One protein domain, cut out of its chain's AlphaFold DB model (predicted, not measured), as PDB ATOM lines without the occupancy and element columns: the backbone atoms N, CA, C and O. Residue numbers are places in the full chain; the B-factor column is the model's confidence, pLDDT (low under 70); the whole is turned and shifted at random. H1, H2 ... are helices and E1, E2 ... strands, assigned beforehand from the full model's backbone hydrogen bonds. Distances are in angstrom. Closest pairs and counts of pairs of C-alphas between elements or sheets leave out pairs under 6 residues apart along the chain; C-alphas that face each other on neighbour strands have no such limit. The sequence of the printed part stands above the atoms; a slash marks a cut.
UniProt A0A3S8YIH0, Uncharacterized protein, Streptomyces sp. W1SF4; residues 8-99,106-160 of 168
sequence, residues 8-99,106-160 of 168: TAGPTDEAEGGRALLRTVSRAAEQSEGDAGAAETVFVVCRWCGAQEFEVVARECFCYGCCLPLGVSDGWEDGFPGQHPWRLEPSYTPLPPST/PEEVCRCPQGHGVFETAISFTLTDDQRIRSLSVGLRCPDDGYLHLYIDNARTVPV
ATOM      1  N   THR A   8       2.101  37.845 -28.639       94.19
ATOM      2  CA  THR A   8       3.089  38.926 -28.636       94.19
ATOM      3  C   THR A   8       2.532  40.136 -29.366       94.19
ATOM      4  O   THR A   8       1.861  39.995 -30.384       94.19
ATOM      5  N   ALA A   9       2.766  41.333 -28.830       94.19
ATOM      6  CA  ALA A   9       2.346  42.555 -29.502       94.19
ATOM      7  C   ALA A   9       3.140  42.732 -30.805       94.19
ATOM      8  O   ALA A   9       4.360  42.552 -30.824       94.19
ATOM      9  N   GLY A  10       2.445  43.104 -31.874       92.31
ATOM     10  CA  GLY A  10       3.030  43.386 -33.177       92.31
ATOM     11  C   GLY A  10       2.406  44.626 -33.821       92.31
ATOM     12  O   GLY A  10       1.548  45.277 -33.220       92.31
ATOM     13  N   PRO A  11       2.859  44.996 -35.029       92.31
ATOM     14  CA  PRO A  11       2.335  46.152 -35.745       92.31
ATOM     15  C   PRO A  11       0.882  45.947 -36.201       92.31
ATOM     16  O   PRO A  11       0.519  44.898 -36.744       92.31
ATOM     17  N   THR A  12       0.065  46.986 -36.031       90.88
ATOM     18  CA  THR A  12      -1.310  47.044 -36.554       90.88
ATOM     19  C   THR A  12      -1.355  47.400 -38.038       90.88
ATOM     20  O   THR A  12      -2.287  47.006 -38.725       90.88
ATOM     21  N   ASP A  13      -0.328  48.084 -38.556       94.50
ATOM     22  CA  ASP A  13      -0.154  48.280 -39.997       94.50
ATOM     23  C   ASP A  13      -0.083  46.925 -40.711       94.50
ATOM     24  O   ASP A  13       0.679  46.047 -40.306       94.50
ATOM     25  N   GLU A  14      -0.867  46.762 -41.772       89.31
ATOM     26  CA  GLU A  14      -0.991  45.504 -42.513       89.31
ATOM     27  C   GLU A  14       0.359  45.049 -43.081       89.31
ATOM     28  O   GLU A  14       0.804  43.922 -42.856       89.31
ATOM     29  N   ALA A  15       1.076  45.947 -43.758       92.44
ATOM     30  CA  ALA A  15       2.318  45.595 -44.429       92.44
ATOM     31  C   ALA A  15       3.438  45.277 -43.424       92.44
ATOM     32  O   ALA A  15       4.226  44.345 -43.622       92.44
ATOM     33  N   GLU A  16       3.560  46.060 -42.353       94.69
ATOM     34  CA  GLU A  16       4.554  45.825 -41.306       94.69
ATOM     35  C   GLU A  16       4.214  44.616 -40.440       94.69
ATOM     36  O   GLU A  16       5.101  43.807 -40.145       94.69
ATOM     37  N   GLY A  17       2.943  44.470 -40.082       93.75
ATOM     38  CA  GLY A  17       2.419  43.351 -39.323       93.75
ATOM     39  C   GLY A  17       2.608  42.043 -40.075       93.75
ATOM     40  O   GLY A  17       3.135  41.080 -39.515       93.75
ATOM     41  N   GLY A  18       2.340  42.050 -41.377       93.56
ATOM     42  CA  GLY A  18       2.638  40.923 -42.234       93.56
ATOM     43  C   GLY A  18       4.135  40.565 -42.262       93.56
ATOM     44  O   GLY A  18       4.526  39.413 -42.051       93.56
ATOM     45  N   ARG A  19       5.024  41.549 -42.441       96.31
ATOM     46  CA  ARG A  19       6.476  41.291 -42.367       96.31
ATOM     47  C   ARG A  19       6.900  40.757 -40.997       96.31
ATOM     48  O   ARG A  19       7.837  39.964 -40.921       96.31
ATOM     49  N   ALA A  20       6.266  41.214 -39.919       95.94
ATOM     50  CA  ALA A  20       6.531  40.721 -38.574       95.94
ATOM     51  C   ALA A  20       6.095  39.261 -38.417       95.94
ATOM     52  O   ALA A  20       6.874  38.467 -37.888       95.94
ATOM     53  N   LEU A  21       4.930  38.894 -38.957       96.81
ATOM     54  CA  LEU A  21       4.450  37.519 -38.976       96.81
ATOM     55  C   LEU A  21       5.437  36.589 -39.693       96.81
ATOM     56  O   LEU A  21       5.886  35.614 -39.093       96.81
ATOM     57  N   LEU A  22       5.853  36.926 -40.922       96.50
ATOM     58  CA  LEU A  22       6.829  36.118 -41.665       96.50
ATOM     59  C   LEU A  22       8.120  35.905 -40.868       96.50
ATOM     60  O   LEU A  22       8.566  34.773 -40.716       96.50
ATOM     61  N   ARG A  23       8.687  36.973 -40.286       95.38
ATOM     62  CA  ARG A  23       9.907  36.866 -39.465       95.38
ATOM     63  C   ARG A  23       9.729  35.937 -38.267       95.38
ATOM     64  O   ARG A  23      10.662  35.212 -37.931       95.38
ATOM     65  N   THR A  24       8.574  35.985 -37.607       94.62
ATOM     66  CA  THR A  24       8.275  35.119 -36.460       94.62
ATOM     67  C   THR A  24       8.275  33.651 -36.871       94.62
ATOM     68  O   THR A  24       8.938  32.842 -36.224       94.62
ATOM     69  N   VAL A  25       7.598  33.308 -37.970       94.44
ATOM     70  CA  VAL A  25       7.483  31.907 -38.405       94.44
ATOM     71  C   VAL A  25       8.791  31.387 -39.013       94.44
ATOM     72  O   VAL A  25       9.168  30.250 -38.730       94.44
ATOM     73  N   SER A  26       9.541  32.210 -39.758       93.12
ATOM     74  CA  SER A  26      10.870  31.825 -40.268       93.12
ATOM     75  C   SER A  26      11.836  31.474 -39.135       93.12
ATOM     76  O   SER A  26      12.499  30.442 -39.184       93.12
ATOM     77  N   ARG A  27      11.870  32.282 -38.064       91.31
ATOM     78  CA  ARG A  27      12.733  32.023 -36.897       91.31
ATOM     79  C   ARG A  27      12.407  30.709 -36.195       91.31
ATOM     80  O   ARG A  27      13.319  30.055 -35.701       91.31
ATOM     81  N   ALA A  28      11.131  30.329 -36.139       88.06
ATOM     82  CA  ALA A  28      10.728  29.044 -35.574       88.06
ATOM     83  C   ALA A  28      11.296  27.871 -36.392       88.06
ATOM     84  O   ALA A  28      11.785  26.894 -35.832       88.06
ATOM     85  N   ALA A  29      11.294  27.986 -37.725       84.19
ATOM     86  CA  ALA A  29      11.847  26.957 -38.599       84.19
ATOM     87  C   ALA A  29      13.386  26.879 -38.548       84.19
ATOM     88  O   ALA A  29      13.934  25.780 -38.610       84.19
ATOM     89  N   GLU A  30      14.090  28.001 -38.371       82.75
ATOM     90  CA  GLU A  30      15.559  28.037 -38.218       82.75
ATOM     91  C   GLU A  30      16.059  27.297 -36.967       82.75
ATOM     92  O   GLU A  30      17.196  26.831 -36.932       82.75
ATOM     93  N   GLN A  31      15.218  27.163 -35.941       73.56
ATOM     94  CA  GLN A  31      15.546  26.452 -34.700       73.56
ATOM     95  C   GLN A  31      15.379  24.926 -34.818       73.56
ATOM     96  O   GLN A  31      15.546  24.204 -33.836       73.56
ATOM     97  N   SER A  32      15.045  24.417 -36.007       67.00
ATOM     98  CA  SER A  32      14.918  22.981 -36.260       67.00
ATOM     99  C   SER A  32      16.257  22.262 -36.167       67.00
ATOM    100  O   SER A  32      17.219  22.626 -36.833       67.00
ATOM    101  N   GLU A  33      16.304  21.183 -35.388       60.47
ATOM    102  CA  GLU A  33      17.481  20.320 -35.329       60.47
ATOM    103  C   GLU A  33      17.598  19.401 -36.562       60.47
ATOM    104  O   GLU A  33      16.642  18.727 -36.966       60.47
ATOM    105  N   GLY A  34      18.822  19.293 -37.088       59.31
ATOM    106  CA  GLY A  34      19.236  18.302 -38.084       59.31
ATOM    107  C   GLY A  34      19.565  18.882 -39.460       59.31
ATOM    108  O   GLY A  34      19.479  20.080 -39.685       59.31
ATOM    109  N   ASP A  35      19.925  17.994 -40.389       57.28
ATOM    110  CA  ASP A  35      20.273  18.295 -41.791       57.28
ATOM    111  C   ASP A  35      19.014  18.621 -42.627       57.28
ATOM    112  O   ASP A  35      18.743  18.030 -43.670       57.28
ATOM    113  N   ALA A  36      18.117  19.445 -42.082       61.53
ATOM    114  CA  ALA A  36      16.918  19.872 -42.787       61.53
ATOM    115  C   ALA A  36      17.315  20.868 -43.885       61.53
ATOM    116  O   ALA A  36      18.137  21.757 -43.655       61.53
ATOM    117  N   GLY A  37      16.733  20.712 -45.078       67.62
ATOM    118  CA  GLY A  37      16.895  21.684 -46.155       67.62
ATOM    119  C   GLY A  37      16.453  23.085 -45.723       67.62
ATOM    120  O   GLY A  37      15.780  23.254 -44.703       67.62
ATOM    121  N   ALA A  38      16.834  24.099 -46.505       81.44
ATOM    122  CA  ALA A  38      16.452  25.482 -46.235       81.44
ATOM    123  C   ALA A  38      14.935  25.602 -46.016       81.44
ATOM    124  O   ALA A  38      14.147  25.053 -46.784       81.44
ATOM    125  N   ALA A  39      14.538  26.306 -44.955       88.81
ATOM    126  CA  ALA A  39      13.132  26.537 -44.671       88.81
ATOM    127  C   ALA A  39      12.516  27.457 -45.732       88.81
ATOM    128  O   ALA A  39      13.083  28.497 -46.076       88.81
ATOM    129  N   GLU A  40      11.328  27.098 -46.204       91.31
ATOM    130  CA  GLU A  40      10.485  27.973 -47.010       91.31
ATOM    131  C   GLU A  40       9.455  28.631 -46.098       91.31
ATOM    132  O   GLU A  40       8.819  27.952 -45.294       91.31
ATOM    133  N   THR A  41       9.287  29.951 -46.207       93.69
ATOM    134  CA  THR A  41       8.277  30.705 -45.454       93.69
ATOM    135  C   THR A  41       7.393  31.484 -46.414       93.69
ATOM    136  O   THR A  41       7.894  32.250 -47.240       93.69
ATOM    137  N   VAL A  42       6.076  31.328 -46.284       93.06
ATOM    138  CA  VAL A  42       5.099  31.977 -47.163       93.06
ATOM    139  C   VAL A  42       3.877  32.464 -46.394       93.06
ATOM    140  O   VAL A  42       3.486  31.903 -45.368       93.06
ATOM    141  N   PHE A  43       3.244  33.503 -46.936       94.25
ATOM    142  CA  PHE A  43       1.872  33.838 -46.584       94.25
ATOM    143  C   PHE A  43       0.910  32.819 -47.157       94.25
ATOM    144  O   PHE A  43       1.058  32.389 -48.304       94.25
ATOM    145  N   VAL A  44      -0.115  32.496 -46.380       93.00
ATOM    146  CA  VAL A  44      -1.205  31.675 -46.873       93.00
ATOM    147  C   VAL A  44      -2.202  32.560 -47.609       93.00
ATOM    148  O   VAL A  44      -2.720  33.537 -47.074       93.00
ATOM    149  N   VAL A  45      -2.505  32.170 -48.842       92.31
ATOM    150  CA  VAL A  45      -3.616  32.710 -49.622       92.31
ATOM    151  C   VAL A  45      -4.464  31.533 -50.072       92.31
ATOM    152  O   VAL A  45      -3.943  30.554 -50.610       92.31
ATOM    153  N   CYS A  46      -5.775  31.603 -49.858       91.25
ATOM    154  CA  CYS A  46      -6.669  30.552 -50.310       91.25
ATOM    155  C   CYS A  46      -6.644  30.470 -51.840       91.25
ATOM    156  O   CYS A  46      -7.088  31.389 -52.527       91.25
ATOM    157  N   ARG A  47      -6.207  29.333 -52.387       87.81
ATOM    158  CA  ARG A  47      -6.167  29.109 -53.844       87.81
ATOM    159  C   ARG A  47      -7.537  29.172 -54.528       87.81
ATOM    160  O   ARG A  47      -7.596  29.347 -55.739       87.81
ATOM    161  N   TRP A  48      -8.623  28.985 -53.774       90.38
ATOM    162  CA  TRP A  48      -9.979  28.889 -54.320       90.38
ATOM    163  C   TRP A  48     -10.690  30.239 -54.402       90.38
ATOM    164  O   TRP A  48     -11.334  30.519 -55.408       90.38
ATOM    165  N   CYS A  49     -10.587  31.066 -53.360       94.69
ATOM    166  CA  CYS A  49     -11.288  32.353 -53.289       94.69
ATOM    167  C   CYS A  49     -10.357  33.566 -53.147       94.69
ATOM    168  O   CYS A  49     -10.835  34.694 -53.170       94.69
ATOM    169  N   GLY A  50      -9.045  33.358 -53.000       93.31
ATOM    170  CA  GLY A  50      -8.053  34.426 -52.861       93.31
ATOM    171  C   GLY A  50      -8.002  35.090 -51.482       93.31
ATOM    172  O   GLY A  50      -7.198  35.996 -51.293       93.31
ATOM    173  N   ALA A  51      -8.826  34.661 -50.521       94.12
ATOM    174  CA  ALA A  51      -8.820  35.233 -49.176       94.12
ATOM    175  C   ALA A  51      -7.509  34.928 -48.432       94.12
ATOM    176  O   ALA A  51      -6.930  33.850 -48.586       94.12
ATOM    177  N   GLN A  52      -7.076  35.875 -47.603       93.75
ATOM    178  CA  GLN A  52      -5.876  35.776 -46.756       93.75
ATOM    179  C   GLN A  52      -6.221  35.575 -45.275       93.75
ATOM    180  O   GLN A  52      -5.339  35.495 -44.425       93.75
ATOM    181  N   GLU A  53      -7.515  35.479 -44.988       95.62
ATOM    182  CA  GLU A  53      -8.086  35.394 -43.657       95.62
ATOM    183  C   GLU A  53      -8.578  33.979 -43.370       95.62
ATOM    184  O   GLU A  53      -9.217  33.327 -44.210       95.62
ATOM    185  N   PHE A  54      -8.283  33.514 -42.160       96.44
ATOM    186  CA  PHE A  54      -8.540  32.155 -41.718       96.44
ATOM    187  C   PHE A  54      -9.107  32.134 -40.302       96.44
ATOM    188  O   PHE A  54      -8.672  32.888 -39.434       96.44
ATOM    189  N   GLU A  55     -10.046  31.228 -40.063       96.75
ATOM    190  CA  GLU A  55     -10.462  30.819 -38.725       96.75
ATOM    191  C   GLU A  55      -9.625  29.614 -38.295       96.75
ATOM    192  O   GLU A  55      -9.329  28.735 -39.108       96.75
ATOM    193  N   VAL A  56      -9.238  29.546 -37.022       95.50
ATOM    194  CA  VAL A  56      -8.358  28.480 -36.524       95.50
ATOM    195  C   VAL A  56      -9.062  27.678 -35.444       95.50
ATOM    196  O   VAL A  56      -9.371  28.190 -34.365       95.50
ATOM    197  N   VAL A  57      -9.307  26.404 -35.749       93.00
ATOM    198  CA  VAL A  57     -10.063  25.490 -34.893       93.00
ATOM    199  C   VAL A  57      -9.456  24.091 -34.946       93.00
ATOM    200  O   VAL A  57      -9.170  23.573 -36.020       93.00
ATOM    201  N   ALA A  58      -9.282  23.459 -33.783       90.94
ATOM    202  CA  ALA A  58      -8.891  22.052 -33.645       90.94
ATOM    203  C   ALA A  58      -7.617  21.654 -34.428       90.94
ATOM    204  O   ALA A  58      -7.564  20.570 -35.009       90.94
ATOM    205  N   ARG A  59      -6.579  22.511 -34.388       92.19
ATOM    206  CA  ARG A  59      -5.300  22.409 -35.135       92.19
ATOM    207  C   ARG A  59      -5.403  22.591 -36.649       92.19
ATOM    208  O   ARG A  59      -4.449  22.285 -37.365       92.19
ATOM    209  N   GLU A  60      -6.513  23.107 -37.148       92.69
ATOM    210  CA  GLU A  60      -6.702  23.367 -38.569       92.69
ATOM    211  C   GLU A  60      -7.015  24.843 -38.819       92.69
ATOM    212  O   GLU A  60      -7.593  25.530 -37.974       92.69
ATOM    213  N   CYS A  61      -6.599  25.331 -39.984       94.12
ATOM    214  CA  CYS A  61      -6.928  26.664 -40.469       94.12
ATOM    215  C   CYS A  61      -7.978  26.529 -41.573       94.12
ATOM    216  O   CYS A  61      -7.738  25.878 -42.589       94.12
ATOM    217  N   PHE A  62      -9.124  27.172 -41.398       94.25
ATOM    218  CA  PHE A  62     -10.217  27.193 -42.362       94.25
ATOM    219  C   PHE A  62     -10.275  28.556 -43.025       94.25
ATOM    220  O   PHE A  62     -10.285  29.582 -42.351       94.25
ATOM    221  N   CYS A  63     -10.311  28.585 -44.352       95.31
ATOM    222  CA  CYS A  63     -10.444  29.841 -45.075       95.31
ATOM    223  C   CYS A  63     -11.755  30.543 -44.702       95.31
ATOM    224  O   CYS A  63     -12.822  29.950 -44.850       95.31
ATOM    225  N   TYR A  64     -11.693  31.817 -44.321       95.19
ATOM    226  CA  TYR A  64     -12.878  32.595 -43.953       95.19
ATOM    227  C   TYR A  64     -13.883  32.741 -45.113       95.19
ATOM    228  O   TYR A  64     -15.092  32.753 -44.907       95.19
ATOM    229  N   GLY A  65     -13.394  32.803 -46.359       94.50
ATOM    230  CA  GLY A  65     -14.245  33.009 -47.534       94.50
ATOM    231  C   GLY A  65     -14.973  31.757 -48.033       94.50
ATOM    232  O   GLY A  65     -16.130  31.841 -48.435       94.50
ATOM    233  N   CYS A  66     -14.302  30.600 -48.066       94.38
ATOM    234  CA  CYS A  66     -14.864  29.364 -48.639       94.38
ATOM    235  C   CYS A  66     -14.952  28.187 -47.658       94.38
ATOM    236  O   CYS A  66     -15.381  27.105 -48.055       94.38
ATOM    237  N   CYS A  67     -14.541  28.384 -46.405       94.31
ATOM    238  CA  CYS A  67     -14.574  27.399 -45.322       94.31
ATOM    239  C   CYS A  67     -13.787  26.105 -45.596       94.31
ATOM    240  O   CYS A  67     -13.995  25.099 -44.919       94.31
ATOM    241  N   LEU A  68     -12.889  26.106 -46.586       90.94
ATOM    242  CA  LEU A  68     -12.039  24.956 -46.885       90.94
ATOM    243  C   LEU A  68     -10.816  24.933 -45.952       90.94
ATOM    244  O   LEU A  68     -10.234  25.999 -45.714       90.94
ATOM    245  N   PRO A  69     -10.417  23.752 -45.443       90.31
ATOM    246  CA  PRO A  69      -9.231  23.614 -44.607       90.31
ATOM    247  C   PRO A  69      -7.949  23.787 -45.426       90.31
ATOM    248  O   PRO A  69      -7.912  23.483 -46.622       90.31
ATOM    249  N   LEU A  70      -6.882  24.227 -44.765       87.50
ATOM    250  CA  LEU A  70      -5.538  24.270 -45.341       87.50
ATOM    251  C   LEU A  70      -4.848  22.902 -45.340       87.50
ATOM    252  O   LEU A  70      -3.918  22.698 -46.119       87.50
ATOM    253  N   GLY A  71      -5.288  21.976 -44.485       88.00
ATOM    254  CA  GLY A  71      -4.644  20.675 -44.304       88.00
ATOM    255  C   GLY A  71      -3.398  20.774 -43.426       88.00
ATOM    256  O   GLY A  71      -2.436  20.035 -43.627       88.00
ATOM    257  N   VAL A  72      -3.383  21.712 -42.473       89.69
ATOM    258  CA  VAL A  72      -2.277  21.894 -41.521       89.69
ATOM    259  C   VAL A  72      -2.053  20.620 -40.706       89.69
ATOM    260  O   VAL A  72      -0.908  20.244 -40.451       89.69
ATOM    261  N   SER A  73      -3.133  19.942 -40.314       88.44
ATOM    262  CA  SER A  73      -3.046  18.763 -39.448       88.44
ATOM    263  C   SER A  73      -2.653  17.481 -40.181       88.44
ATOM    264  O   SER A  73      -2.038  16.610 -39.557       88.44
ATOM    265  N   ASP A  74      -3.007  17.351 -41.463       85.50
ATOM    266  CA  ASP A  74      -2.971  16.069 -42.175       85.50
ATOM    267  C   ASP A  74      -2.394  16.086 -43.604       85.50
ATOM    268  O   ASP A  74      -2.189  15.027 -44.204       85.50
ATOM    269  N   GLY A  75      -2.080  17.259 -44.151       77.19
ATOM    270  CA  GLY A  75      -1.457  17.375 -45.466       77.19
ATOM    271  C   GLY A  75      -2.379  17.097 -46.634       77.19
ATOM    272  O   GLY A  75      -2.026  16.333 -47.535       77.19
ATOM    273  N   TRP A  76      -3.562  17.709 -46.622       68.56
ATOM    274  CA  TRP A  76      -4.559  17.549 -47.678       68.56
ATOM    275  C   TRP A  76      -3.981  17.736 -49.099       68.56
ATOM    276  O   TRP A  76      -3.210  18.665 -49.355       68.56
ATOM    277  N   GLU A  77      -4.401  16.865 -50.033       56.69
ATOM    278  CA  GLU A  77      -3.787  16.575 -51.355       56.69
ATOM    279  C   GLU A  77      -3.547  17.782 -52.289       56.69
ATOM    280  O   GLU A  77      -2.826  17.660 -53.278       56.69
ATOM    281  N   ASP A  78      -4.108  18.948 -51.978       60.94
ATOM    282  CA  ASP A  78      -4.149  20.122 -52.852       60.94
ATOM    283  C   ASP A  78      -3.411  21.361 -52.308       60.94
ATOM    284  O   ASP A  78      -3.409  22.407 -52.970       60.94
ATOM    285  N   GLY A  79      -2.820  21.280 -51.110       59.56
ATOM    286  CA  GLY A  79      -2.260  22.445 -50.406       59.56
ATOM    287  C   GLY A  79      -0.736  22.503 -50.324       59.56
ATOM    288  O   GLY A  79      -0.182  23.582 -50.130       59.56
ATOM    289  N   PHE A  80      -0.051  21.370 -50.482       68.88
ATOM    290  CA  PHE A  80       1.349  21.252 -50.087       68.88
ATOM    291  C   PHE A  80       2.181  20.350 -51.018       68.88
ATOM    292  O   PHE A  80       1.649  19.412 -51.622       68.88
ATOM    293  N   PRO A  81       3.502  20.598 -51.122       64.62
ATOM    294  CA  PRO A  81       4.408  19.737 -51.871       64.62
ATOM    295  C   PRO A  81       4.470  18.327 -51.264       64.62
ATOM    296  O   PRO A  81       4.401  18.139 -50.050       64.62
ATOM    297  N   GLY A  82       4.598  17.323 -52.134       61.22
ATOM    298  CA  GLY A  82       4.836  15.941 -51.724       61.22
ATOM    299  C   GLY A  82       3.608  15.038 -51.568       61.22
ATOM    300  O   GLY A  82       3.823  13.915 -51.148       61.22
ATOM    301  N   GLN A  83       2.378  15.464 -51.909       64.44
ATOM    302  CA  GLN A  83       1.141  14.656 -52.127       64.44
ATOM    303  C   GLN A  83       0.906  13.396 -51.250       64.44
ATOM    304  O   GLN A  83       0.245  12.442 -51.667       64.44
ATOM    305  N   HIS A  84       1.423  13.353 -50.028       72.44
ATOM    306  CA  HIS A  84       1.292  12.208 -49.139       72.44
ATOM    307  C   HIS A  84       0.661  12.676 -47.838       72.44
ATOM    308  O   HIS A  84       1.154  13.645 -47.276       72.44
ATOM    309  N   PRO A  85      -0.384  12.001 -47.336       84.44
ATOM    310  CA  PRO A  85      -0.970  12.375 -46.061       84.44
ATOM    311  C   PRO A  85       0.069  12.234 -44.947       84.44
ATOM    312  O   PRO A  85       0.815  11.247 -44.883       84.44
ATOM    313  N   TRP A  86       0.093  13.208 -44.050       88.81
ATOM    314  CA  TRP A  86       0.894  13.179 -42.832       88.81
ATOM    315  C   TRP A  86       0.017  13.386 -41.611       88.81
ATOM    316  O   TRP A  86      -1.198  13.507 -41.685       88.81
ATOM    317  N   ARG A  87       0.647  13.354 -40.450       91.25
ATOM    318  CA  ARG A  87       0.101  13.899 -39.217       91.25
ATOM    319  C   ARG A  87       1.195  14.687 -38.521       91.25
ATOM    320  O   ARG A  87       2.380  14.379 -38.677       91.25
ATOM    321  N   LEU A  88       0.790  15.663 -37.725       92.44
ATOM    322  CA  LEU A  88       1.710  16.390 -36.862       92.44
ATOM    323  C   LEU A  88       2.077  15.555 -35.631       92.44
ATOM    324  O   LEU A  88       1.209  15.025 -34.933       92.44
ATOM    325  N   GLU A  89       3.368  15.504 -35.334       91.94
ATOM    326  CA  GLU A  89       3.915  15.084 -34.052       91.94
ATOM    327  C   GLU A  89       4.536  16.297 -33.343       91.94
ATOM    328  O   GLU A  89       5.195  17.123 -33.989       91.94
ATOM    329  N   PRO A  90       4.329  16.439 -32.019       88.00
ATOM    330  CA  PRO A  90       4.973  17.497 -31.256       88.00
ATOM    331  C   PRO A  90       6.495  17.420 -31.397       88.00
ATOM    332  O   PRO A  90       7.074  16.331 -31.434       88.00
ATOM    333  N   SER A  91       7.141  18.579 -31.440       81.94
ATOM    334  CA  SER A  91       8.586  18.686 -31.256       81.94
ATOM    335  C   SER A  91       8.886  18.840 -29.757       81.94
ATOM    336  O   SER A  91       8.517  17.978 -28.960       81.94
ATOM    337  N   TYR A  92       9.514  19.944 -29.354       84.06
ATOM    338  CA  TYR A  92       9.640  20.357 -27.954       84.06
ATOM    339  C   TYR A  92       8.413  21.134 -27.470       84.06
ATOM    340  O   TYR A  92       8.117  21.133 -26.274       84.06
ATOM    341  N   THR A  93       7.689  21.765 -28.393       86.31
ATOM    342  CA  THR A  93       6.479  22.529 -28.096       86.31
ATOM    343  C   THR A  93       5.250  21.628 -28.275       86.31
ATOM    344  O   THR A  93       5.122  20.958 -29.306       86.31
ATOM    345  N   PRO A  94       4.334  21.564 -27.288       90.44
ATOM    346  CA  PRO A  94       3.081  20.835 -27.437       90.44
ATOM    347  C   PRO A  94       2.270  21.362 -28.621       90.44
ATOM    348  O   PRO A  94       2.193  22.568 -28.845       90.44
ATOM    349  N   LEU A  95       1.612  20.458 -29.347       91.81
ATOM    350  CA  LEU A  95       0.634  20.867 -30.350       91.81
ATOM    351  C   LEU A  95      -0.583  21.516 -29.668       91.81
ATOM    352  O   LEU A  95      -0.944  21.094 -28.561       91.81
ATOM    353  N   PRO A  96      -1.268  22.465 -30.334       91.31
ATOM    354  CA  PRO A  96      -2.561  22.960 -29.870       91.31
ATOM    355  C   PRO A  96      -3.544  21.807 -29.630       91.31
ATOM    356  O   PRO A  96      -3.404  20.747 -30.236       91.31
ATOM    357  N   PRO A  97      -4.552  21.948 -28.762       88.00
ATOM    358  CA  PRO A  97      -5.523  20.883 -28.530       88.00
ATOM    359  C   PRO A  97      -6.303  20.533 -29.810       88.00
ATOM    360  O   PRO A  97      -6.583  21.381 -30.654       88.00
ATOM    361  N   SER A  98      -6.608  19.245 -29.969       88.56
ATOM    362  CA  SER A  98      -7.542  18.733 -30.984       88.56
ATOM    363  C   SER A  98      -8.062  17.386 -30.505       88.56
ATOM    364  O   SER A  98      -7.273  16.478 -30.205       88.56
ATOM    365  N   THR A  99      -9.374  17.302 -30.374       85.94
ATOM    366  CA  THR A  99     -10.135  16.180 -29.858       85.94
ATOM    367  C   THR A  99     -10.671  15.398 -31.044       85.94
ATOM    368  O   THR A  99     -11.315  15.969 -31.925       85.94
ATOM    369  N   PRO A 106     -14.267  24.394 -26.521       88.62
ATOM    370  CA  PRO A 106     -13.936  25.821 -26.472       88.62
ATOM    371  C   PRO A 106     -12.434  26.127 -26.544       88.62
ATOM    372  O   PRO A 106     -12.044  27.103 -27.177       88.62
ATOM    373  N   GLU A 107     -11.597  25.289 -25.935       88.25
ATOM    374  CA  GLU A 107     -10.135  25.406 -25.935       88.25
ATOM    375  C   GLU A 107      -9.478  25.139 -27.296       88.25
ATOM    376  O   GLU A 107      -8.297  25.425 -27.476       88.25
ATOM    377  N   GLU A 108     -10.223  24.589 -28.254       90.94
ATOM    378  CA  GLU A 108      -9.741  24.294 -29.605       90.94
ATOM    379  C   GLU A 108      -9.957  25.458 -30.563       90.94
ATOM    380  O   GLU A 108      -9.427  25.431 -31.671       90.94
ATOM    381  N   VAL A 109     -10.722  26.468 -30.144       92.44
ATOM    382  CA  VAL A 109     -10.985  27.678 -30.920       92.44
ATOM    383  C   VAL A 109      -9.934  28.721 -30.566       92.44
ATOM    384  O   VAL A 109      -9.902  29.227 -29.442       92.44
ATOM    385  N   CYS A 110      -9.085  29.076 -31.529       93.50
ATOM    386  CA  CYS A 110      -8.125  30.152 -31.332       93.50
ATOM    387  C   CYS A 110      -8.844  31.506 -31.372       93.50
ATOM    388  O   CYS A 110      -9.695  31.746 -32.232       93.50
ATOM    389  N   ARG A 111      -8.491  32.404 -30.449       93.81
ATOM    390  CA  ARG A 111      -8.990  33.781 -30.425       93.81
ATOM    391  C   ARG A 111      -7.852  34.757 -30.189       93.81
ATOM    392  O   ARG A 111      -6.973  34.500 -29.368       93.81
ATOM    393  N   CYS A 112      -7.917  35.892 -30.872       92.88
ATOM    394  CA  CYS A 112      -7.120  37.067 -30.557       92.88
ATOM    395  C   CYS A 112      -7.350  37.498 -29.099       92.88
ATOM    396  O   CYS A 112      -8.425  37.233 -28.550       92.88
ATOM    397  N   PRO A 113      -6.415  38.239 -28.481       91.94
ATOM    398  CA  PRO A 113      -6.585  38.751 -27.118       91.94
ATOM    399  C   PRO A 113      -7.870  39.567 -26.891       91.94
ATOM    400  O   PRO A 113      -8.394  39.568 -25.781       91.94
ATOM    401  N   GLN A 114      -8.405  40.219 -27.930       89.31
ATOM    402  CA  GLN A 114      -9.680  40.951 -27.875       89.31
ATOM    403  C   GLN A 114     -10.922  40.085 -28.170       89.31
ATOM    404  O   GLN A 114     -12.048  40.574 -28.134       89.31
ATOM    405  N   GLY A 115     -10.750  38.788 -28.443       90.38
ATOM    406  CA  GLY A 115     -11.834  37.813 -28.616       90.38
ATOM    407  C   GLY A 115     -12.236  37.500 -30.063       90.38
ATOM    408  O   GLY A 115     -13.041  36.583 -30.273       90.38
ATOM    409  N   HIS A 116     -11.674  38.201 -31.052       89.62
ATOM    410  CA  HIS A 116     -11.868  37.924 -32.482       89.62
ATOM    411  C   HIS A 116     -11.281  36.559 -32.884       89.62
ATOM    412  O   HIS A 116     -10.378  36.058 -32.219       89.62
ATOM    413  N   GLY A 117     -11.802  35.946 -33.951       92.62
ATOM    414  CA  GLY A 117     -11.424  34.591 -34.390       92.62
ATOM    415  C   GLY A 117     -10.906  34.502 -35.827       92.62
ATOM    416  O   GLY A 117     -10.880  33.407 -36.377       92.62
ATOM    417  N   VAL A 118     -10.543  35.637 -36.428       95.12
ATOM    418  CA  VAL A 118     -10.038  35.722 -37.803       95.12
ATOM    419  C   VAL A 118      -8.575  36.140 -37.769       95.12
ATOM    420  O   VAL A 118      -8.201  37.046 -37.023       95.12
ATOM    421  N   PHE A 119      -7.760  35.465 -38.570       97.00
ATOM    422  CA  PHE A 119      -6.314  35.625 -38.578       97.00
ATOM    423  C   PHE A 119      -5.779  35.716 -40.001       97.00
ATOM    424  O   PHE A 119      -6.236  35.001 -40.893       97.00
ATOM    425  N   GLU A 120      -4.740  36.519 -40.188       96.88
ATOM    426  CA  GLU A 120      -3.793  36.286 -41.273       96.88
ATOM    427  C   GLU A 120      -2.858  35.143 -40.871       96.88
ATOM    428  O   GLU A 120      -2.376  35.090 -39.732       96.88
ATOM    429  N   THR A 121      -2.559  34.255 -41.815       96.44
ATOM    430  CA  THR A 121      -1.761  33.055 -41.550       96.44
ATOM    431  C   THR A 121      -0.492  33.049 -42.390       96.44
ATOM    432  O   THR A 121      -0.511  33.315 -43.594       96.44
ATOM    433  N   ALA A 122       0.621  32.682 -41.761       96.38
ATOM    434  CA  ALA A 122       1.859  32.352 -42.450       96.38
ATOM    435  C   ALA A 122       2.346  30.975 -42.015       96.38
ATOM    436  O   ALA A 122       2.169  30.567 -40.864       96.38
ATOM    437  N   ILE A 123       2.994  30.282 -42.940       94.50
ATOM    438  CA  ILE A 123       3.585  28.973 -42.694       94.50
ATOM    439  C   ILE A 123       5.074  29.028 -42.989       94.50
ATOM    440  O   ILE A 123       5.510  29.717 -43.912       94.50
ATOM    441  N   SER A 124       5.847  28.279 -42.217       94.44
ATOM    442  CA  SER A 124       7.209  27.929 -42.585       94.44
ATOM    443  C   SER A 124       7.366  26.430 -42.497       94.44
ATOM    444  O   SER A 124       6.944  25.826 -41.514       94.44
ATOM    445  N   PHE A 125       7.975  25.825 -43.504       92.00
ATOM    446  CA  PHE A 125       8.194  24.389 -43.533       92.00
ATOM    447  C   PHE A 125       9.589  24.061 -44.042       92.00
ATOM    448  O   PHE A 125      10.213  24.845 -44.758       92.00
ATOM    449  N   THR A 126      10.080  22.889 -43.657       91.06
ATOM    450  CA  THR A 126      11.292  22.301 -44.233       91.06
ATOM    451  C   THR A 126      10.920  21.076 -45.048       91.06
ATOM    452  O   THR A 126       9.947  20.380 -44.735       91.06
ATOM    453  N   LEU A 127      11.697  20.810 -46.094       87.88
ATOM    454  CA  LEU A 127      11.513  19.652 -46.954       87.88
ATOM    455  C   LEU A 127      12.597  18.602 -46.703       87.88
ATOM    456  O   LEU A 127      13.740  18.913 -46.358       87.88
ATOM    457  N   THR A 128      12.223  17.343 -46.880       85.19
ATOM    458  CA  THR A 128      13.143  16.227 -47.102       85.19
ATOM    459  C   THR A 128      13.670  16.238 -48.542       85.19
ATOM    460  O   THR A 128      13.126  16.913 -49.419       85.19
ATOM    461  N   ASP A 129      14.688  15.420 -48.818       84.25
ATOM    462  CA  ASP A 129      15.231  15.247 -50.174       84.25
ATOM    463  C   ASP A 129      14.174  14.759 -51.183       84.25
ATOM    464  O   ASP A 129      14.225  15.114 -52.360       84.25
ATOM    465  N   ASP A 130      13.177  13.989 -50.726       83.25
ATOM    466  CA  ASP A 130      12.041  13.525 -51.534       83.25
ATOM    467  C   ASP A 130      10.874  14.531 -51.601       83.25
ATOM    468  O   ASP A 130       9.762  14.154 -51.970       83.25
ATOM    469  N   GLN A 131      11.125  15.811 -51.296       84.81
ATOM    470  CA  GLN A 131      10.162  16.919 -51.404       84.81
ATOM    471  C   GLN A 131       8.917  16.752 -50.521       84.81
ATOM    472  O   GLN A 131       7.841  17.266 -50.840       84.81
ATOM    473  N   ARG A 132       9.045  16.042 -49.400       86.12
ATOM    474  CA  ARG A 132       7.989  15.935 -48.390       86.12
ATOM    475  C   ARG A 132       8.236  16.939 -47.288       86.12
ATOM    476  O   ARG A 132       9.378  17.193 -46.917       86.12
ATOM    477  N   ILE A 133       7.161  17.464 -46.710       88.62
ATOM    478  CA  ILE A 133       7.283  18.269 -45.498       88.62
ATOM    479  C   ILE A 133       7.871  17.398 -44.395       88.62
ATOM    480  O   ILE A 133       7.399  16.281 -44.168       88.62
ATOM    481  N   ARG A 134       8.894  17.926 -43.724       89.38
ATOM    482  CA  ARG A 134       9.556  17.332 -42.557       89.38
ATOM    483  C   ARG A 134       9.151  18.022 -41.260       89.38
ATOM    484  O   ARG A 134       8.989  17.369 -40.226       89.38
ATOM    485  N   SER A 135       9.049  19.345 -41.303       91.81
ATOM    486  CA  SER A 135       8.566  20.149 -40.189       91.81
ATOM    487  C   SER A 135       7.701  21.301 -40.668       91.81
ATOM    488  O   SER A 135       7.849  21.764 -41.801       91.81
ATOM    489  N   LEU A 136       6.796  21.743 -39.798       92.75
ATOM    490  CA  LEU A 136       5.844  22.811 -40.058       92.75
ATOM    491  C   LEU A 136       5.740  23.729 -38.840       92.75
ATOM    492  O   LEU A 136       5.519  23.280 -37.716       92.75
ATOM    493  N   SER A 137       5.825  25.026 -39.100       94.69
ATOM    494  CA  SER A 137       5.458  26.096 -38.185       94.69
ATOM    495  C   SER A 137       4.305  26.888 -38.787       94.69
ATOM    496  O   SER A 137       4.300  27.171 -39.988       94.69
ATOM    497  N   VAL A 138       3.345  27.276 -37.953       95.94
ATOM    498  CA  VAL A 138       2.190  28.093 -38.342       95.94
ATOM    499  C   VAL A 138       2.122  29.292 -37.418       95.94
ATOM    500  O   VAL A 138       2.023  29.140 -36.200       95.94
ATOM    501  N   GLY A 139       2.177  30.485 -37.996       96.62
ATOM    502  CA  GLY A 139       1.969  31.735 -37.282       96.62
ATOM    503  C   GLY A 139       0.637  32.362 -37.644       96.62
ATOM    504  O   GLY A 139       0.195  32.282 -38.789       96.62
ATOM    505  N   LEU A 140       0.063  33.048 -36.664       97.44
ATOM    506  CA  LEU A 140      -1.165  33.815 -36.778       97.44
ATOM    507  C   LEU A 140      -0.882  35.280 -36.467       97.44
ATOM    508  O   LEU A 140      -0.142  35.590 -35.524       97.44
ATOM    509  N   ARG A 141      -1.511  36.171 -37.226       97.06
ATOM    510  CA  ARG A 141      -1.618  37.592 -36.907       97.06
ATOM    511  C   ARG A 141      -3.084  37.980 -36.787       97.06
ATOM    512  O   ARG A 141      -3.882  37.670 -37.663       97.06
ATOM    513  N   CYS A 142      -3.409  38.705 -35.727       95.75
ATOM    514  CA  CYS A 142      -4.682  39.400 -35.584       95.75
ATOM    515  C   CYS A 142      -4.659  40.656 -36.465       95.75
ATOM    516  O   CYS A 142      -3.864  41.555 -36.167       95.75
ATOM    517  N   PRO A 143      -5.478  40.747 -37.528       92.06
ATOM    518  CA  PRO A 143      -5.429  41.879 -38.452       92.06
ATOM    519  C   PRO A 143      -5.793  43.200 -37.760       92.06
ATOM    520  O   PRO A 143      -5.100  44.197 -37.951       92.06
ATOM    521  N   ASP A 144      -6.799  43.180 -36.880       89.56
ATOM    522  CA  ASP A 144      -7.288  44.375 -36.180       89.56
ATOM    523  C   ASP A 144      -6.371  44.826 -35.033       89.56
ATOM    524  O   ASP A 144      -6.198  46.020 -34.784       89.56
ATOM    525  N   ASP A 145      -5.763  43.866 -34.329       89.31
ATOM    526  CA  ASP A 145      -5.063  44.125 -33.066       89.31
ATOM    527  C   ASP A 145      -3.529  44.076 -33.199       89.31
ATOM    528  O   ASP A 145      -2.804  44.421 -32.264       89.31
ATOM    529  N   GLY A 146      -3.010  43.595 -34.334       93.69
ATOM    530  CA  GLY A 146      -1.578  43.448 -34.612       93.69
ATOM    531  C   GLY A 146      -0.862  42.354 -33.808       93.69
ATOM    532  O   GLY A 146       0.330  42.128 -34.017       93.69
ATOM    533  N   TYR A 147      -1.553  41.666 -32.894       96.44
ATOM    534  CA  TYR A 147      -0.972  40.587 -32.099       96.44
ATOM    535  C   TYR A 147      -0.540  39.406 -32.969       96.44
ATOM    536  O   TYR A 147      -1.230  39.012 -33.906       96.44
ATOM    537  N   LEU A 148       0.598  38.821 -32.607       96.69
ATOM    538  CA  LEU A 148       1.215  37.679 -33.266       96.69
ATOM    539  C   LEU A 148       1.233  36.478 -32.326       96.69
ATOM    540  O   LEU A 148       1.498  36.619 -31.128       96.69
ATOM    541  N   HIS A 149       1.027  35.294 -32.886       95.25
ATOM    542  CA  HIS A 149       1.079  34.033 -32.159       95.25
ATOM    543  C   HIS A 149       1.698  32.942 -33.018       95.25
ATOM    544  O   HIS A 149       1.326  32.759 -34.174       95.25
ATOM    545  N   LEU A 150       2.642  32.204 -32.442       95.00
ATOM    546  CA  LEU A 150       3.165  30.991 -33.051       95.00
ATOM    547  C   LEU A 150       2.257  29.831 -32.633       95.00
ATOM    548  O   LEU A 150       2.379  29.307 -31.529       95.00
ATOM    549  N   TYR A 151       1.299  29.503 -33.498       95.19
ATOM    550  CA  TYR A 151       0.253  28.518 -33.228       95.19
ATOM    551  C   TYR A 151       0.791  27.092 -33.243       95.19
ATOM    552  O   TYR A 151       0.508  26.299 -32.350       95.19
ATOM    553  N   ILE A 152       1.595  26.774 -34.254       94.44
ATOM    554  CA  ILE A 152       2.358  25.532 -34.313       94.44
ATOM    555  C   ILE A 152       3.821  25.930 -34.401       94.44
ATOM    556  O   ILE A 152       4.214  26.681 -35.292       94.44
ATOM    557  N   ASP A 153       4.611  25.424 -33.464       93.44
ATOM    558  CA  ASP A 153       6.029  25.722 -33.350       93.44
ATOM    559  C   ASP A 153       6.846  24.491 -33.733       93.44
ATOM    560  O   ASP A 153       7.021  23.554 -32.948       93.44
ATOM    561  N   ASN A 154       7.299  24.496 -34.987       91.88
ATOM    562  CA  ASN A 154       8.220  23.519 -35.538       91.88
ATOM    563  C   ASN A 154       7.812  22.061 -35.274       91.88
ATOM    564  O   ASN A 154       8.611  21.233 -34.829       91.88
ATOM    565  N   ALA A 155       6.539  21.746 -35.496       93.06
ATOM    566  CA  ALA A 155       6.036  20.389 -35.361       93.06
ATOM    567  C   ALA A 155       6.655  19.493 -36.433       93.06
ATOM    568  O   ALA A 155       6.850  19.918 -37.573       93.06
ATOM    569  N   ARG A 156       6.938  18.239 -36.083       92.38
ATOM    570  CA  ARG A 156       7.400  17.247 -37.057       92.38
ATOM    571  C   ARG A 156       6.201  16.688 -37.801       92.38
ATOM    572  O   ARG A 156       5.137  16.502 -37.219       92.38
ATOM    573  N   THR A 157       6.375  16.372 -39.069       90.50
ATOM    574  CA  THR A 157       5.392  15.611 -39.839       90.50
ATOM    575  C   THR A 157       5.847  14.163 -39.924       90.50
ATOM    576  O   THR A 157       7.018  13.869 -40.178       90.50
ATOM    577  N   VAL A 158       4.917  13.235 -39.715       90.31
ATOM    578  CA  VAL A 158       5.151  11.814 -39.983       90.31
ATOM    579  C   VAL A 158       4.139  11.310 -41.005       90.31
ATOM    580  O   VAL A 158       2.974  11.712 -40.940       90.31
ATOM    581  N   PRO A 159       4.544  10.444 -41.950       87.81
ATOM    582  CA  PRO A 159       3.619   9.861 -42.911       87.81
ATOM    583  C   PRO A 159       2.478   9.117 -42.213       87.81
ATOM    584  O   PRO A 159       2.689   8.437 -41.206       87.81
ATOM    585  N   VAL A 160       1.278   9.207 -42.777       83.94
ATOM    586  CA  VAL A 160       0.182   8.303 -42.425       83.94
ATOM    587  C   VAL A 160       0.208   7.164 -43.429       83.94
ATOM    588  O   VAL A 160       0.015   7.382 -44.627       83.94
TER     589      VAL A 160
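What this domain is: This is residues 8 to 99 and 106 to 160 of the 168 residues of an uncharacterized protein of Streptomyces sp. W1SF4 (UniProt A0A3S8YIH0). A strongly twisted antiparallel sheet has one long helix, H1, over one face; its core is the meander E5, E6 and E7, three strands joined in a row, each the antiparallel neighbour of the one before. On the side away from H1, the hairpin of E2 and E3 turns off near the start of E5, E4 pairs with the end of E7, and the long loop of residues 64 to 85 lies between these two ends. The printed part has 147 residues, with H1 followed by seven named strands, E1 to E7, in one branched sheet; the class is mixed, helices and strands, though under half of the residues are in named elements. The whole is compact, with a radius of gyration of the C-alphas of 14.3 A and spans of 40 by 28 by 28 A.

Where its parts are: Find C-alpha 14 at (-0.991, 45.504, -42.513); from there H1, residues 14 to 30, runs 24.4 A to C-alpha 30. Next come E1, residues 40 to 43, E2, residues 53 to 57, E3, residues 60 to 63, and E4, residues 86 to 89. Past the cut, look for C-alpha 118 at (-10.038, 35.722, -37.803), where E5, residues 118 to 127, begins its 28.4 A. E6, residues 133 to 141, covers 22.9 A, and E7, residues 148 to 159, covers 29.5 A and ends at C-alpha 159 (3.619, 9.861, -42.911).

How they stand to each other: Start at E5, which has three neighbours: E1 and E2 on one side, E6 on the other side. Look for N 42 and O 123, 2.9 A apart, between E1 and E5, and N 54 and O 119, 2.8 A, between E2 and E5. The hairpin of E5 and E6 has N 137 and O 124 at 2.8 A; that of E6 and E7 has N 140 and O 149 at 2.8 A. Edge strand E3 pairs with E2 through N 55 and O 62, 2.8 A, and edge strand E4 with E7 through N 89 and O 156, 2.8 A. H1 is on the sheet, over E5 and E6, at a height of 6.8 A; on the local plane it stands at 33 degrees to E5, only just slantwise to the strands. Its closest C-alphas to E6 are those of Val 25 and Gly 139, 5.6 A apart. In H1 every O i to N i+4 pair is within hydrogen-bond range. E3 and E4 are apart.

The domain as a whole: The C-alphas farthest apart are those of Gln 114 and Asp 130, at 42.2 A. Residues 100 to 105 are not printed, and C-alphas 99 and 106 stand 10.9 A apart across this cut, in the link from E4 to E5. The link from E3 to E4, 22 residues, is long. Mean pLDDT of the printed part is 88.6; look for values under 70 at residues 32 to 37 and 76 to 83.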